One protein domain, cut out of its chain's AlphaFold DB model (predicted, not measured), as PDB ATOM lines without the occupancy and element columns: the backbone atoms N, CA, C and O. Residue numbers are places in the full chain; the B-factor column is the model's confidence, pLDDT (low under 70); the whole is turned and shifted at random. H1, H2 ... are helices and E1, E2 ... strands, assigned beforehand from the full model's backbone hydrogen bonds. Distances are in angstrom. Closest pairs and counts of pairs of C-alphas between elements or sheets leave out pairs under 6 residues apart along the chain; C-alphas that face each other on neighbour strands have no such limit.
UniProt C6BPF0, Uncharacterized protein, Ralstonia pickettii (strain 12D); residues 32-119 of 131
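This is residues 32 to 119 of the 131 residues of an uncharacterized protein of Ralstonia pickettii (strain 12D) (UniProt C6BPF0). A three-stranded sheet has helices H1 and H3 over one face, along its strands, and the other face bare; H2 lies crosswise to H3, away from the sheet. The 88 printed residues are compact, radius of gyration of the C-alphas 12.7 A, spanning 41 by 26 by 17 A. The chain order is H1 E1 H2 H3 E2 E3, class mixed; the mixed sheet runs E1 E3 E2.

E3, residues 112 to 119, is parallel to E1, residues 47 to 50 (N 49 to O 115, 2.8 A), and forms an antiparallel hairpin with E2, residues 103 to 110 (N 106 to O 116, 2.8 A). In two layers, helices on one face of a sheet, H1, residues 33 to 43, lies over E1 and H3, residues 76 to 89, over E3 and E2; their closest C-alphas, Val 37 and Val 80, are 6.7 A apart, and they only just touch, with 3 pairs within 8 A. H2, residues 61 to 67, is close but not clearly touching H3, C-alphas of Glu 67 and Leu 86 7.2 A apart. In H1, H2 and H3 every O i to N i+4 pair is within hydrogen-bond range.

From first to last C-alpha H3 is 20.0 A and E3 22.3 A; C-alpha 33 is at (10.083, -1.735, 223.960), C-alpha 119 at (13.577, 6.161, 236.187).

The printed part has no cut; the link H3 to E2 is long; pLDDT is under 70 at residues 91 to 100 and 110 to 112.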
ATOM      1  N   THR A  32       9.666  -1.183 219.091       95.56
ATOM      2  CA  THR A  32      10.366  -0.722 220.291       95.56
ATOM      3  C   THR A  32       9.751  -1.293 221.559       95.56
ATOM      4  O   THR A  32       8.585  -1.704 221.576       95.56
ATOM      5  N   VAL A  33      10.531  -1.289 222.640       94.38
ATOM      6  CA  VAL A  33      10.083  -1.735 223.960       94.38
ATOM      7  C   VAL A  33       8.905  -0.901 224.450       94.38
ATOM      8  O   VAL A  33       7.929  -1.486 224.919       94.38
ATOM      9  N   ALA A  34       8.942   0.428 224.296       94.94
ATOM     10  CA  ALA A  34       7.819   1.285 224.673       94.94
ATOM     11  C   ALA A  34       6.534   0.908 223.920       94.94
ATOM     12  O   ALA A  34       5.480   0.755 224.536       94.94
ATOM     13  N   GLY A  35       6.620   0.709 222.599       95.88
ATOM     14  CA  GLY A  35       5.473   0.315 221.778       95.88
ATOM     15  C   GLY A  35       4.880  -1.026 222.211       95.88
ATOM     16  O   GLY A  35       3.663  -1.141 222.382       95.88
ATOM     17  N   MET A  36       5.744  -2.004 222.480       96.62
ATOM     18  CA  MET A  36       5.361  -3.330 222.962       96.62
ATOM     19  C   MET A  36       4.607  -3.268 224.298       96.62
ATOM     20  O   MET A  36       3.499  -3.796 224.412       96.62
ATOM     21  N   VAL A  37       5.158  -2.585 225.309       95.31
ATOM     22  CA  VAL A  37       4.502  -2.500 226.628       95.31
ATOM     23  C   VAL A  37       3.214  -1.677 226.578       95.31
ATOM     24  O   VAL A  37       2.264  -1.981 227.301       95.31
ATOM     25  N   THR A  38       3.129  -0.674 225.697       95.19
ATOM     26  CA  THR A  38       1.884   0.065 225.450       95.19
ATOM     27  C   THR A  38       0.815  -0.824 224.820       95.19
ATOM     28  O   THR A  38      -0.338  -0.779 225.259       95.19
ATOM     29  N   ARG A  39       1.177  -1.678 223.854       95.19
ATOM     30  CA  ARG A  39       0.261  -2.661 223.259       95.19
ATOM     31  C   ARG A  39      -0.260  -3.650 224.303       95.19
ATOM     32  O   ARG A  39      -1.467  -3.880 224.363       95.19
ATOM     33  N   TRP A  40       0.610  -4.184 225.159       95.19
ATOM     34  CA  TRP A  40       0.187  -5.053 226.266       95.19
ATOM     35  C   TRP A  40      -0.742  -4.337 227.250       95.19
ATOM     36  O   TRP A  40      -1.732  -4.912 227.694       95.19
ATOM     37  N   GLY A  41      -0.470  -3.065 227.552       92.88
ATOM     38  CA  GLY A  41      -1.379  -2.223 228.325       92.88
ATOM     39  C   GLY A  41      -2.776  -2.171 227.715       92.88
ATOM     40  O   GLY A  41      -3.761  -2.457 228.396       92.88
ATOM     41  N   ALA A  42      -2.858  -1.874 226.416       91.81
ATOM     42  CA  ALA A  42      -4.123  -1.818 225.690       91.81
ATOM     43  C   ALA A  42      -4.875  -3.162 225.715       91.81
ATOM     44  O   ALA A  42      -6.088  -3.172 225.921       91.81
ATOM     45  N   GLN A  43      -4.163  -4.288 225.592       91.06
ATOM     46  CA  GLN A  43      -4.721  -5.643 225.716       91.06
ATOM     47  C   GLN A  43      -5.335  -5.920 227.103       91.06
ATOM     48  O   GLN A  43      -6.299  -6.677 227.220       91.06
ATOM     49  N   ASP A  44      -4.810  -5.281 228.148       89.69
ATOM     50  CA  ASP A  44      -5.309  -5.351 229.525       89.69
ATOM     51  C   ASP A  44      -6.330  -4.249 229.867       89.69
ATOM     52  O   ASP A  44      -6.777  -4.152 231.013       89.69
ATOM     53  N   GLY A  45      -6.700  -3.397 228.903       89.62
ATOM     54  CA  GLY A  45      -7.583  -2.250 229.136       89.62
ATOM     55  C   GLY A  45      -6.954  -1.155 230.007       89.62
ATOM     56  O   GLY A  45      -7.667  -0.400 230.669       89.62
ATOM     57  N   ARG A  46      -5.619  -1.071 230.035       89.19
ATOM     58  CA  ARG A  46      -4.830  -0.143 230.860       89.19
ATOM     59  C   ARG A  46      -4.009   0.793 229.983       89.19
ATOM     60  O   ARG A  46      -3.414   0.385 228.992       89.19
ATOM     61  N   ALA A  47      -3.910   2.056 230.380       91.25
ATOM     62  CA  ALA A  47      -2.952   2.959 229.752       91.25
ATOM     63  C   ALA A  47      -1.548   2.688 230.313       91.25
ATOM     64  O   ALA A  47      -1.377   2.617 231.529       91.25
ATOM     65  N   VAL A  48      -0.545   2.567 229.444       92.25
ATOM     66  CA  VAL A  48       0.868   2.465 229.840       92.25
ATOM     67  C   VAL A  48       1.619   3.650 229.245       92.25
ATOM     68  O   VAL A  48       1.638   3.827 228.027       92.25
ATOM     69  N   LYS A  49       2.236   4.461 230.108       92.25
ATOM     70  CA  LYS A  49       3.110   5.575 229.733       92.25
ATOM     71  C   LYS A  49       4.567   5.161 229.913       92.25
ATOM     72  O   LYS A  49       5.011   4.914 231.033       92.25
ATOM     73  N   TRP A  50       5.320   5.152 228.822       92.06
ATOM     74  CA  TRP A  50       6.767   4.985 228.858       92.06
ATOM     75  C   TRP A  50       7.443   6.344 229.079       92.06
ATOM     76  O   TRP A  50       7.506   7.180 228.184       92.06
ATOM     77  N   ALA A  51       7.894   6.595 230.304       90.94
ATOM     78  CA  ALA A  51       8.527   7.834 230.753       90.94
ATOM     79  C   ALA A  51      10.015   7.623 231.088       90.94
ATOM     80  O   ALA A  51      10.547   8.275 231.976       90.94
ATOM     81  N   ALA A  52      10.692   6.705 230.392       84.69
ATOM     82  CA  ALA A  52      12.100   6.380 230.634       84.69
ATOM     83  C   ALA A  52      13.091   7.437 230.107       84.69
ATOM     84  O   ALA A  52      14.266   7.397 230.456       84.69
ATOM     85  N   GLY A  53      12.651   8.352 229.233       85.38
ATOM     86  CA  GLY A  53      13.526   9.321 228.551       85.38
ATOM     87  C   GLY A  53      14.384   8.727 227.423       85.38
ATOM     88  O   GLY A  53      15.066   9.465 226.720       85.38
ATOM     89  N   TYR A  54      14.318   7.411 227.224       85.12
ATOM     90  CA  TYR A  54      14.915   6.660 226.121       85.12
ATOM     91  C   TYR A  54      13.963   5.537 225.703       85.12
ATOM     92  O   TYR A  54      13.027   5.226 226.435       85.12
ATOM     93  N   ASP A  55      14.201   4.911 224.557       89.19
ATOM     94  CA  ASP A  55      13.492   3.709 224.111       89.19
ATOM     95  C   ASP A  55      14.493   2.752 223.454       89.19
ATOM     96  O   ASP A  55      15.592   3.167 223.079       89.19
ATOM     97  N   VAL A  56      14.134   1.476 223.360       89.06
ATOM     98  CA  VAL A  56      15.011   0.408 222.873       89.06
ATOM     99  C   VAL A  56      14.355  -0.275 221.685       89.06
ATOM    100  O   VAL A  56      13.204  -0.704 221.769       89.06
ATOM    101  N   GLU A  57      15.088  -0.380 220.579       92.44
ATOM    102  CA  GLU A  57      14.622  -1.078 219.384       92.44
ATOM    103  C   GLU A  57      14.589  -2.593 219.605       92.44
ATOM    104  O   GLU A  57      15.536  -3.199 220.113       92.44
ATOM    105  N   ILE A  58      13.508  -3.228 219.164       92.44
ATOM    106  CA  ILE A  58      13.375  -4.682 219.207       92.44
ATOM    107  C   ILE A  58      13.921  -5.244 217.898       92.44
ATOM    108  O   ILE A  58      13.312  -5.123 216.839       92.44
ATOM    109  N   ARG A  59      15.083  -5.896 217.973       90.69
ATOM    110  CA  ARG A  59      15.707  -6.555 216.807       90.69
ATOM    111  C   ARG A  59      15.117  -7.928 216.503       90.69
ATOM    112  O   ARG A  59      15.200  -8.400 215.374       90.69
ATOM    113  N   SER A  60      14.568  -8.589 217.520       92.88
ATOM    114  CA  SER A  60      13.937  -9.900 217.408       92.88
ATOM    115  C   SER A  60      12.863 -10.044 218.478       92.88
ATOM    116  O   SER A  60      13.169 -10.012 219.671       92.88
ATOM    117  N   ALA A  61      11.612 -10.221 218.045       92.38
ATOM    118  CA  ALA A  61      10.479 -10.463 218.935       92.38
ATOM    119  C   ALA A  61      10.664 -11.760 219.743       92.38
ATOM    120  O   ALA A  61      10.447 -11.791 220.954       92.38
ATOM    121  N   GLU A  62      11.145 -12.823 219.096       93.12
ATOM    122  CA  GLU A  62      11.474 -14.077 219.773       93.12
ATOM    123  C   GLU A  62      12.616 -13.882 220.780       93.12
ATOM    124  O   GLU A  62      12.519 -14.322 221.924       93.12
ATOM    125  N   GLY A  63      13.669 -13.161 220.375       91.94
ATOM    126  CA  GLY A  63      14.829 -12.888 221.219       91.94
ATOM    127  C   GLY A  63      14.435 -12.187 222.514       91.94
ATOM    128  O   GLY A  63      14.697 -12.708 223.595       91.94
ATOM    129  N   ILE A  64      13.732 -11.054 222.425       92.31
ATOM    130  CA  ILE A  64      13.314 -10.316 223.624       92.31
ATOM    131  C   ILE A  64      12.313 -11.110 224.476       92.31
ATOM    132  O   ILE A  64      12.382 -11.058 225.702       92.31
ATOM    133  N   THR A  65      11.430 -11.894 223.850       93.06
ATOM    134  CA  THR A  65      10.465 -12.745 224.562       93.06
ATOM    135  C   THR A  65      11.155 -13.804 225.412       93.06
ATOM    136  O   THR A  65      10.802 -13.989 226.579       93.06
ATOM    137  N   ASN A  66      12.151 -14.477 224.840       92.94
ATOM    138  CA  ASN A  66      12.898 -15.528 225.518       92.94
ATOM    139  C   ASN A  66      13.850 -14.946 226.568       92.94
ATOM    140  O   ASN A  66      13.884 -15.427 227.697       92.94
ATOM    141  N   GLU A  67      14.583 -13.884 226.227       92.62
ATOM    142  CA  GLU A  67      15.559 -13.262 227.128       92.62
ATOM    143  C   GLU A  67      14.916 -12.609 228.354       92.62
ATOM    144  O   GLU A  67      15.480 -12.663 229.445       92.62
ATOM    145  N   ALA A  68      13.732 -12.011 228.198       92.25
ATOM    146  CA  ALA A  68      12.967 -11.481 229.322       92.25
ATOM    147  C   ALA A  68      12.067 -12.541 229.984       92.25
ATOM    148  O   ALA A  68      11.303 -12.202 230.881       92.25
ATOM    149  N   HIS A  69      12.129 -13.813 229.575       92.19
ATOM    150  CA  HIS A  69      11.311 -14.896 230.137       92.19
ATOM    151  C   HIS A  69       9.805 -14.567 230.189       92.19
ATOM    152  O   HIS A  69       9.110 -14.872 231.161       92.19
ATOM    153  N   LEU A  70       9.274 -13.926 229.143       91.94
ATOM    154  CA  LEU A  70       7.919 -13.363 229.176       91.94
ATOM    155  C   LEU A  70       6.806 -14.414 229.185       91.94
ATOM    156  O   LEU A  70       5.700 -14.142 229.642       91.94
ATOM    157  N   GLN A  71       7.100 -15.628 228.725       89.06
ATOM    158  CA  GLN A  71       6.161 -16.754 228.748       89.06
ATOM    159  C   GLN A  71       5.709 -17.106 230.175       89.06
ATOM    160  O   GLN A  71       4.639 -17.670 230.361       89.06
ATOM    161  N   SER A  72       6.508 -16.757 231.188       86.75
ATOM    162  CA  SER A  72       6.190 -16.992 232.599       86.75
ATOM    163  C   SER A  72       5.413 -15.844 233.251       86.75
ATOM    164  O   SER A  72       4.987 -15.973 234.399       86.75
ATOM    165  N   ALA A  73       5.245 -14.711 232.564       90.44
ATOM    166  CA  ALA A  73       4.556 -13.552 233.114       90.44
ATOM    167  C   ALA A  73       3.035 -13.747 233.063       90.44
ATOM    168  O   ALA A  73       2.448 -13.933 231.997       90.44
ATOM    169  N   THR A  74       2.382 -13.660 234.221       89.06
ATOM    170  CA  THR A  74       0.923 -13.817 234.341       89.06
ATOM    171  C   THR A  74       0.194 -12.476 234.430       89.06
ATOM    172  O   THR A  74      -0.992 -12.397 234.104       89.06
ATOM    173  N   THR A  75       0.900 -11.394 234.778       91.06
ATOM    174  CA  THR A  75       0.360 -10.029 234.820       91.06
ATOM    175  C   THR A  75       1.185  -9.053 233.977       91.06
ATOM    176  O   THR A  75       2.381  -9.250 233.762       91.06
ATOM    177  N   LEU A  76       0.557  -7.953 233.539       91.62
ATOM    178  CA  LEU A  76       1.242  -6.858 232.843       91.62
ATOM    179  C   LEU A  76       2.416  -6.308 233.663       91.62
ATOM    180  O   LEU A  76       3.450  -5.951 233.107       91.62
ATOM    181  N   VAL A  77       2.262  -6.246 234.987       91.50
ATOM    182  CA  VAL A  77       3.306  -5.768 235.904       91.50
ATOM    183  C   VAL A  77       4.510  -6.697 235.862       91.50
ATOM    184  O   VAL A  77       5.626  -6.213 235.697       91.50
ATOM    185  N   ASP A  78       4.284  -8.010 235.938       91.88
ATOM    186  CA  ASP A  78       5.359  -9.003 235.884       91.88
ATOM    187  C   ASP A  78       6.090  -8.950 234.542       91.88
ATOM    188  O   ASP A  78       7.320  -8.923 234.510       91.88
ATOM    189  N   ALA A  79       5.345  -8.855 233.436       94.75
ATOM    190  CA  ALA A  79       5.916  -8.756 232.096       94.75
ATOM    191  C   ALA A  79       6.799  -7.508 231.946       94.75
ATOM    192  O   ALA A  79       7.951  -7.592 231.517       94.75
ATOM    193  N   VAL A  80       6.293  -6.342 232.360       94.06
ATOM    194  CA  VAL A  80       7.047  -5.083 232.311       94.06
ATOM    195  C   VAL A  80       8.249  -5.126 233.256       94.06
ATOM    196  O   VAL A  80       9.328  -4.653 232.901       94.06
ATOM    197  N   GLN A  81       8.111  -5.724 234.438       92.38
ATOM    198  CA  GLN A  81       9.217  -5.861 235.377       92.38
ATOM    199  C   GLN A  81      10.322  -6.775 234.834       92.38
ATOM    200  O   GLN A  81      11.502  -6.481 235.030       92.38
ATOM    201  N   SER A  82       9.971  -7.845 234.123       93.19
ATOM    202  CA  SER A  82      10.942  -8.699 233.436       93.19
ATOM    203  C   SER A  82      11.708  -7.953 232.342       93.19
ATOM    204  O   SER A  82      12.931  -8.071 232.270       93.19
ATOM    205  N   ILE A  83      11.031  -7.114 231.552       93.69
ATOM    206  CA  ILE A  83      11.686  -6.239 230.566       93.69
ATOM    207  C   ILE A  83      12.647  -5.265 231.242       93.69
ATOM    208  O   ILE A  83      13.803  -5.154 230.848       93.69
ATOM    209  N   VAL A  84      12.199  -4.582 232.294       89.94
ATOM    210  CA  VAL A  84      13.039  -3.635 233.039       89.94
ATOM    211  C   VAL A  84      14.288  -4.321 233.606       89.94
ATOM    212  O   VAL A  84      15.383  -3.765 233.525       89.94
ATOM    213  N   LYS A  85      14.151  -5.547 234.131       89.69
ATOM    214  CA  LYS A  85      15.288  -6.358 234.593       89.69
ATOM    215  C   LYS A  85      16.242  -6.710 233.451       89.69
ATOM    216  O   LYS A  85      17.451  -6.592 233.636       89.69
ATOM    217  N   LEU A  86      15.719  -7.104 232.287       89.69
ATOM    218  CA  LEU A  86      16.534  -7.397 231.105       89.69
ATOM    219  C   LEU A  86      17.351  -6.168 230.678       89.69
ATOM    220  O   LEU A  86      18.563  -6.275 230.500       89.69
ATOM    221  N   LEU A  87      16.710  -4.999 230.581       86.31
ATOM    222  CA  LEU A  87      17.372  -3.746 230.200       86.31
ATOM    223  C   LEU A  87      18.456  -3.323 231.203       86.31
ATOM    224  O   LEU A  87      19.496  -2.804 230.804       86.31
ATOM    225  N   ALA A  88      18.250  -3.581 232.497       83.00
ATOM    226  CA  ALA A  88      19.260  -3.324 233.524       83.00
ATOM    227  C   ALA A  88      20.450  -4.302 233.452       83.00
ATOM    228  O   ALA A  88      21.578  -3.921 233.761       83.00
ATOM    229  N   ALA A  89      20.211  -5.556 233.057       80.56
ATOM    230  CA  ALA A  89      21.241  -6.594 232.959       80.56
ATOM    231  C   ALA A  89      22.080  -6.503 231.674       80.56
ATOM    232  O   ALA A  89      23.232  -6.940 231.656       80.56
ATOM    233  N   LYS A  90      21.513  -5.944 230.600       71.19
ATOM    234  CA  LYS A  90      22.174  -5.749 229.307       71.19
ATOM    235  C   LYS A  90      22.123  -4.278 228.911       71.19
ATOM    236  O   LYS A  90      21.340  -3.909 228.035       71.19
ATOM    237  N   PRO A  91      22.938  -3.422 229.537       59.56
ATOM    238  CA  PRO A  91      22.968  -2.035 229.127       59.56
ATOM    239  C   PRO A  91      23.535  -2.000 227.689       59.56
ATOM    240  O   PRO A  91      24.591  -2.575 227.421       59.56
ATOM    241  N   GLU A  92      22.788  -1.406 226.749       56.25
ATOM    242  CA  GLU A  92      23.122  -1.294 225.312       56.25
ATOM    243  C   GLU A  92      24.626  -1.060 225.102       56.25
ATOM    244  O   GLU A  92      25.212  -0.215 225.775       56.25
ATOM    245  N   THR A  93      25.291  -1.779 224.197       46.06
ATOM    246  CA  THR A  93      26.723  -1.568 223.943       46.06
ATOM    247  C   THR A  93      26.956  -0.181 223.330       46.06
ATOM    248  O   THR A  93      26.728   0.039 222.147       46.06
ATOM    249  N   GLY A  94      27.419   0.779 224.138       50.00
ATOM    250  CA  GLY A  94      27.690   2.153 223.701       50.00
ATOM    251  C   GLY A  94      27.654   3.177 224.839       50.00
ATOM    252  O   GLY A  94      27.503   2.834 226.006       50.00
ATOM    253  N   GLU A  95      27.784   4.464 224.513       42.88
ATOM    254  CA  GLU A  95      27.752   5.575 225.486       42.88
ATOM    255  C   GLU A  95      26.425   5.654 226.277       42.88
ATOM    256  O   GLU A  95      26.398   6.140 227.408       42.88
ATOM    257  N   LEU A  96      25.343   5.104 225.710       49.94
ATOM    258  CA  LEU A  96      24.022   4.974 226.334       49.94
ATOM    259  C   LEU A  96      24.036   4.025 227.544       49.94
ATOM    260  O   LEU A  96      23.421   4.344 228.556       49.94
ATOM    261  N   SER A  97      24.825   2.943 227.499       50.03
ATOM    262  CA  SER A  97      24.974   1.925 228.558       50.03
ATOM    263  C   SER A  97      25.265   2.512 229.944       50.03
ATOM    264  O   SER A  97      24.748   2.056 230.958       50.03
ATOM    265  N   ARG A  98      26.108   3.555 229.992       48.47
ATOM    266  CA  ARG A  98      26.556   4.186 231.246       48.47
ATOM    267  C   ARG A  98      25.564   5.219 231.795       48.47
ATOM    268  O   ARG A  98      25.801   5.746 232.877       48.47
ATOM    269  N   LYS A  99      24.494   5.535 231.055       54.09
ATOM    270  CA  LYS A  99      23.527   6.601 231.371       54.09
ATOM    271  C   LYS A  99      22.088   6.121 231.561       54.09
ATOM    272  O   LYS A  99      21.241   6.946 231.896       54.09
ATOM    273  N   LEU A 100      21.784   4.837 231.362       65.88
ATOM    274  CA  LEU A 100      20.423   4.345 231.572       65.88
ATOM    275  C   LEU A 100      20.142   4.246 233.073       65.88
ATOM    276  O   LEU A 100      20.608   3.332 233.753       65.88
ATOM    277  N   SER A 101      19.374   5.201 233.591       72.12
ATOM    278  CA  SER A 101      18.810   5.096 234.931       72.12
ATOM    279  C   SER A 101      17.982   3.808 235.025       72.12
ATOM    280  O   SER A 101      17.168   3.555 234.126       72.12
ATOM    281  N   PRO A 102      18.149   3.002 236.093       82.62
ATOM    282  CA  PRO A 102      17.288   1.853 236.342       82.62
ATOM    283  C   PRO A 102      15.827   2.282 236.266       82.62
ATOM    284  O   PRO A 102      15.490   3.354 236.762       82.62
ATOM    285  N   LEU A 103      14.970   1.483 235.637       87.38
ATOM    286  CA  LEU A 103      13.551   1.808 235.506       87.38
ATOM    287  C   LEU A 103      12.721   1.117 236.590       87.38
ATOM    288  O   LEU A 103      13.151   0.143 237.206       87.38
ATOM    289  N   VAL A 104      11.506   1.611 236.801       88.88
ATOM    290  CA  VAL A 104      10.500   0.998 237.667       88.88
ATOM    291  C   VAL A 104       9.101   1.174 237.058       88.88
ATOM    292  O   VAL A 104       8.782   2.265 236.573       88.88
ATOM    293  N   PRO A 105       8.253   0.127 237.047       89.75
ATOM    294  CA  PRO A 105       6.837   0.266 236.732       89.75
ATOM    295  C   PRO A 105       6.052   0.740 237.966       89.75
ATOM    296  O   PRO A 105       5.998   0.055 238.983       89.75
ATOM    297  N   CYS A 106       5.405   1.896 237.860       88.88
ATOM    298  CA  CYS A 106       4.530   2.462 238.887       88.88
ATOM    299  C   CYS A 106       3.062   2.342 238.459       88.88
ATOM    300  O   CYS A 106       2.723   2.692 237.327       88.88
ATOM    301  N   ILE A 107       2.185   1.875 239.353       88.25
ATOM    302  CA  ILE A 107       0.746   1.713 239.092       88.25
ATOM    303  C   ILE A 107      -0.024   2.820 239.804       88.25
ATOM    304  O   ILE A 107       0.160   3.041 240.998       88.25
ATOM    305  N   TYR A 108      -0.924   3.467 239.073       84.81
ATOM    306  CA  TYR A 108      -1.752   4.562 239.553       84.81
ATOM    307  C   TYR A 108      -3.227   4.250 239.347       84.81
ATOM    308  O   TYR A 108      -3.615   3.705 238.312       84.81
ATOM    309  N   SER A 109      -4.047   4.641 240.320       76.88
ATOM    310  CA  SER A 109      -5.496   4.440 240.313       76.88
ATOM    311  C   SER A 109      -6.196   5.773 240.563       76.88
ATOM    312  O   SER A 109      -6.639   6.048 241.673       76.88
ATOM    313  N   GLU A 110      -6.295   6.612 239.533       69.06
ATOM    314  CA  GLU A 110      -7.065   7.863 239.577       69.06
ATOM    315  C   GLU A 110      -8.167   7.813 238.519       69.06
ATOM    316  O   GLU A 110      -7.957   8.149 237.355       69.06
ATOM    317  N   GLY A 111      -9.342   7.291 238.888       61.72
ATOM    318  CA  GLY A 111     -10.497   7.144 237.986       61.72
ATOM    319  C   GLY A 111     -10.332   6.109 236.858       61.72
ATOM    320  O   GLY A 111     -11.331   5.586 236.368       61.72
ATOM    321  N   LYS A 112      -9.097   5.764 236.472       67.44
ATOM    322  CA  LYS A 112      -8.699   4.652 235.596       67.44
ATOM    323  C   LYS A 112      -7.332   4.131 236.039       67.44
ATOM    324  O   LYS A 112      -6.502   4.914 236.499       67.44
ATOM    325  N   VAL A 113      -7.087   2.826 235.888       72.75
ATOM    326  CA  VAL A 113      -5.768   2.266 236.208       72.75
ATOM    327  C   VAL A 113      -4.803   2.527 235.056       72.75
ATOM    328  O   VAL A 113      -5.048   2.094 233.927       72.75
ATOM    329  N   TYR A 114      -3.701   3.212 235.348       85.25
ATOM    330  CA  TYR A 114      -2.616   3.441 234.400       85.25
ATOM    331  C   TYR A 114      -1.266   3.062 235.011       85.25
ATOM    332  O   TYR A 114      -1.059   3.142 236.221       85.25
ATOM    333  N   MET A 115      -0.349   2.608 234.165       89.88
ATOM    334  CA  MET A 115       1.021   2.279 234.535       89.88
ATOM    335  C   MET A 115       1.962   3.319 233.941       89.88
ATOM    336  O   MET A 115       1.804   3.723 232.791       89.88
ATOM    337  N   VAL A 116       2.966   3.734 234.703       90.88
ATOM    338  CA  VAL A 116       4.057   4.572 234.206       90.88
ATOM    339  C   VAL A 116       5.373   3.849 234.434       90.88
ATOM    340  O   VAL A 116       5.700   3.541 235.576       90.88
ATOM    341  N   VAL A 117       6.135   3.611 233.371       89.38
ATOM    342  CA  VAL A 117       7.507   3.094 233.470       89.38
ATOM    343  C   VAL A 117       8.460   4.281 233.450       89.38
ATOM    344  O   VAL A 117       8.470   5.022 232.472       89.38
ATOM    345  N   ARG A 118       9.217   4.503 234.524       89.50
ATOM    346  CA  ARG A 118      10.046   5.711 234.716       89.50
ATOM    347  C   ARG A 118      11.380   5.392 235.397       89.50
ATOM    348  O   ARG A 118      11.494   4.302 235.959       89.50
ATOM    349  N   PRO A 119      12.367   6.303 235.388       87.19
ATOM    350  CA  PRO A 119      13.577   6.161 236.187       87.19
ATOM    351  C   PRO A 119      13.269   5.951 237.672       87.19
ATOM    352  O   PRO A 119      12.440   6.640 238.261       87.19
TER     353      PRO A 119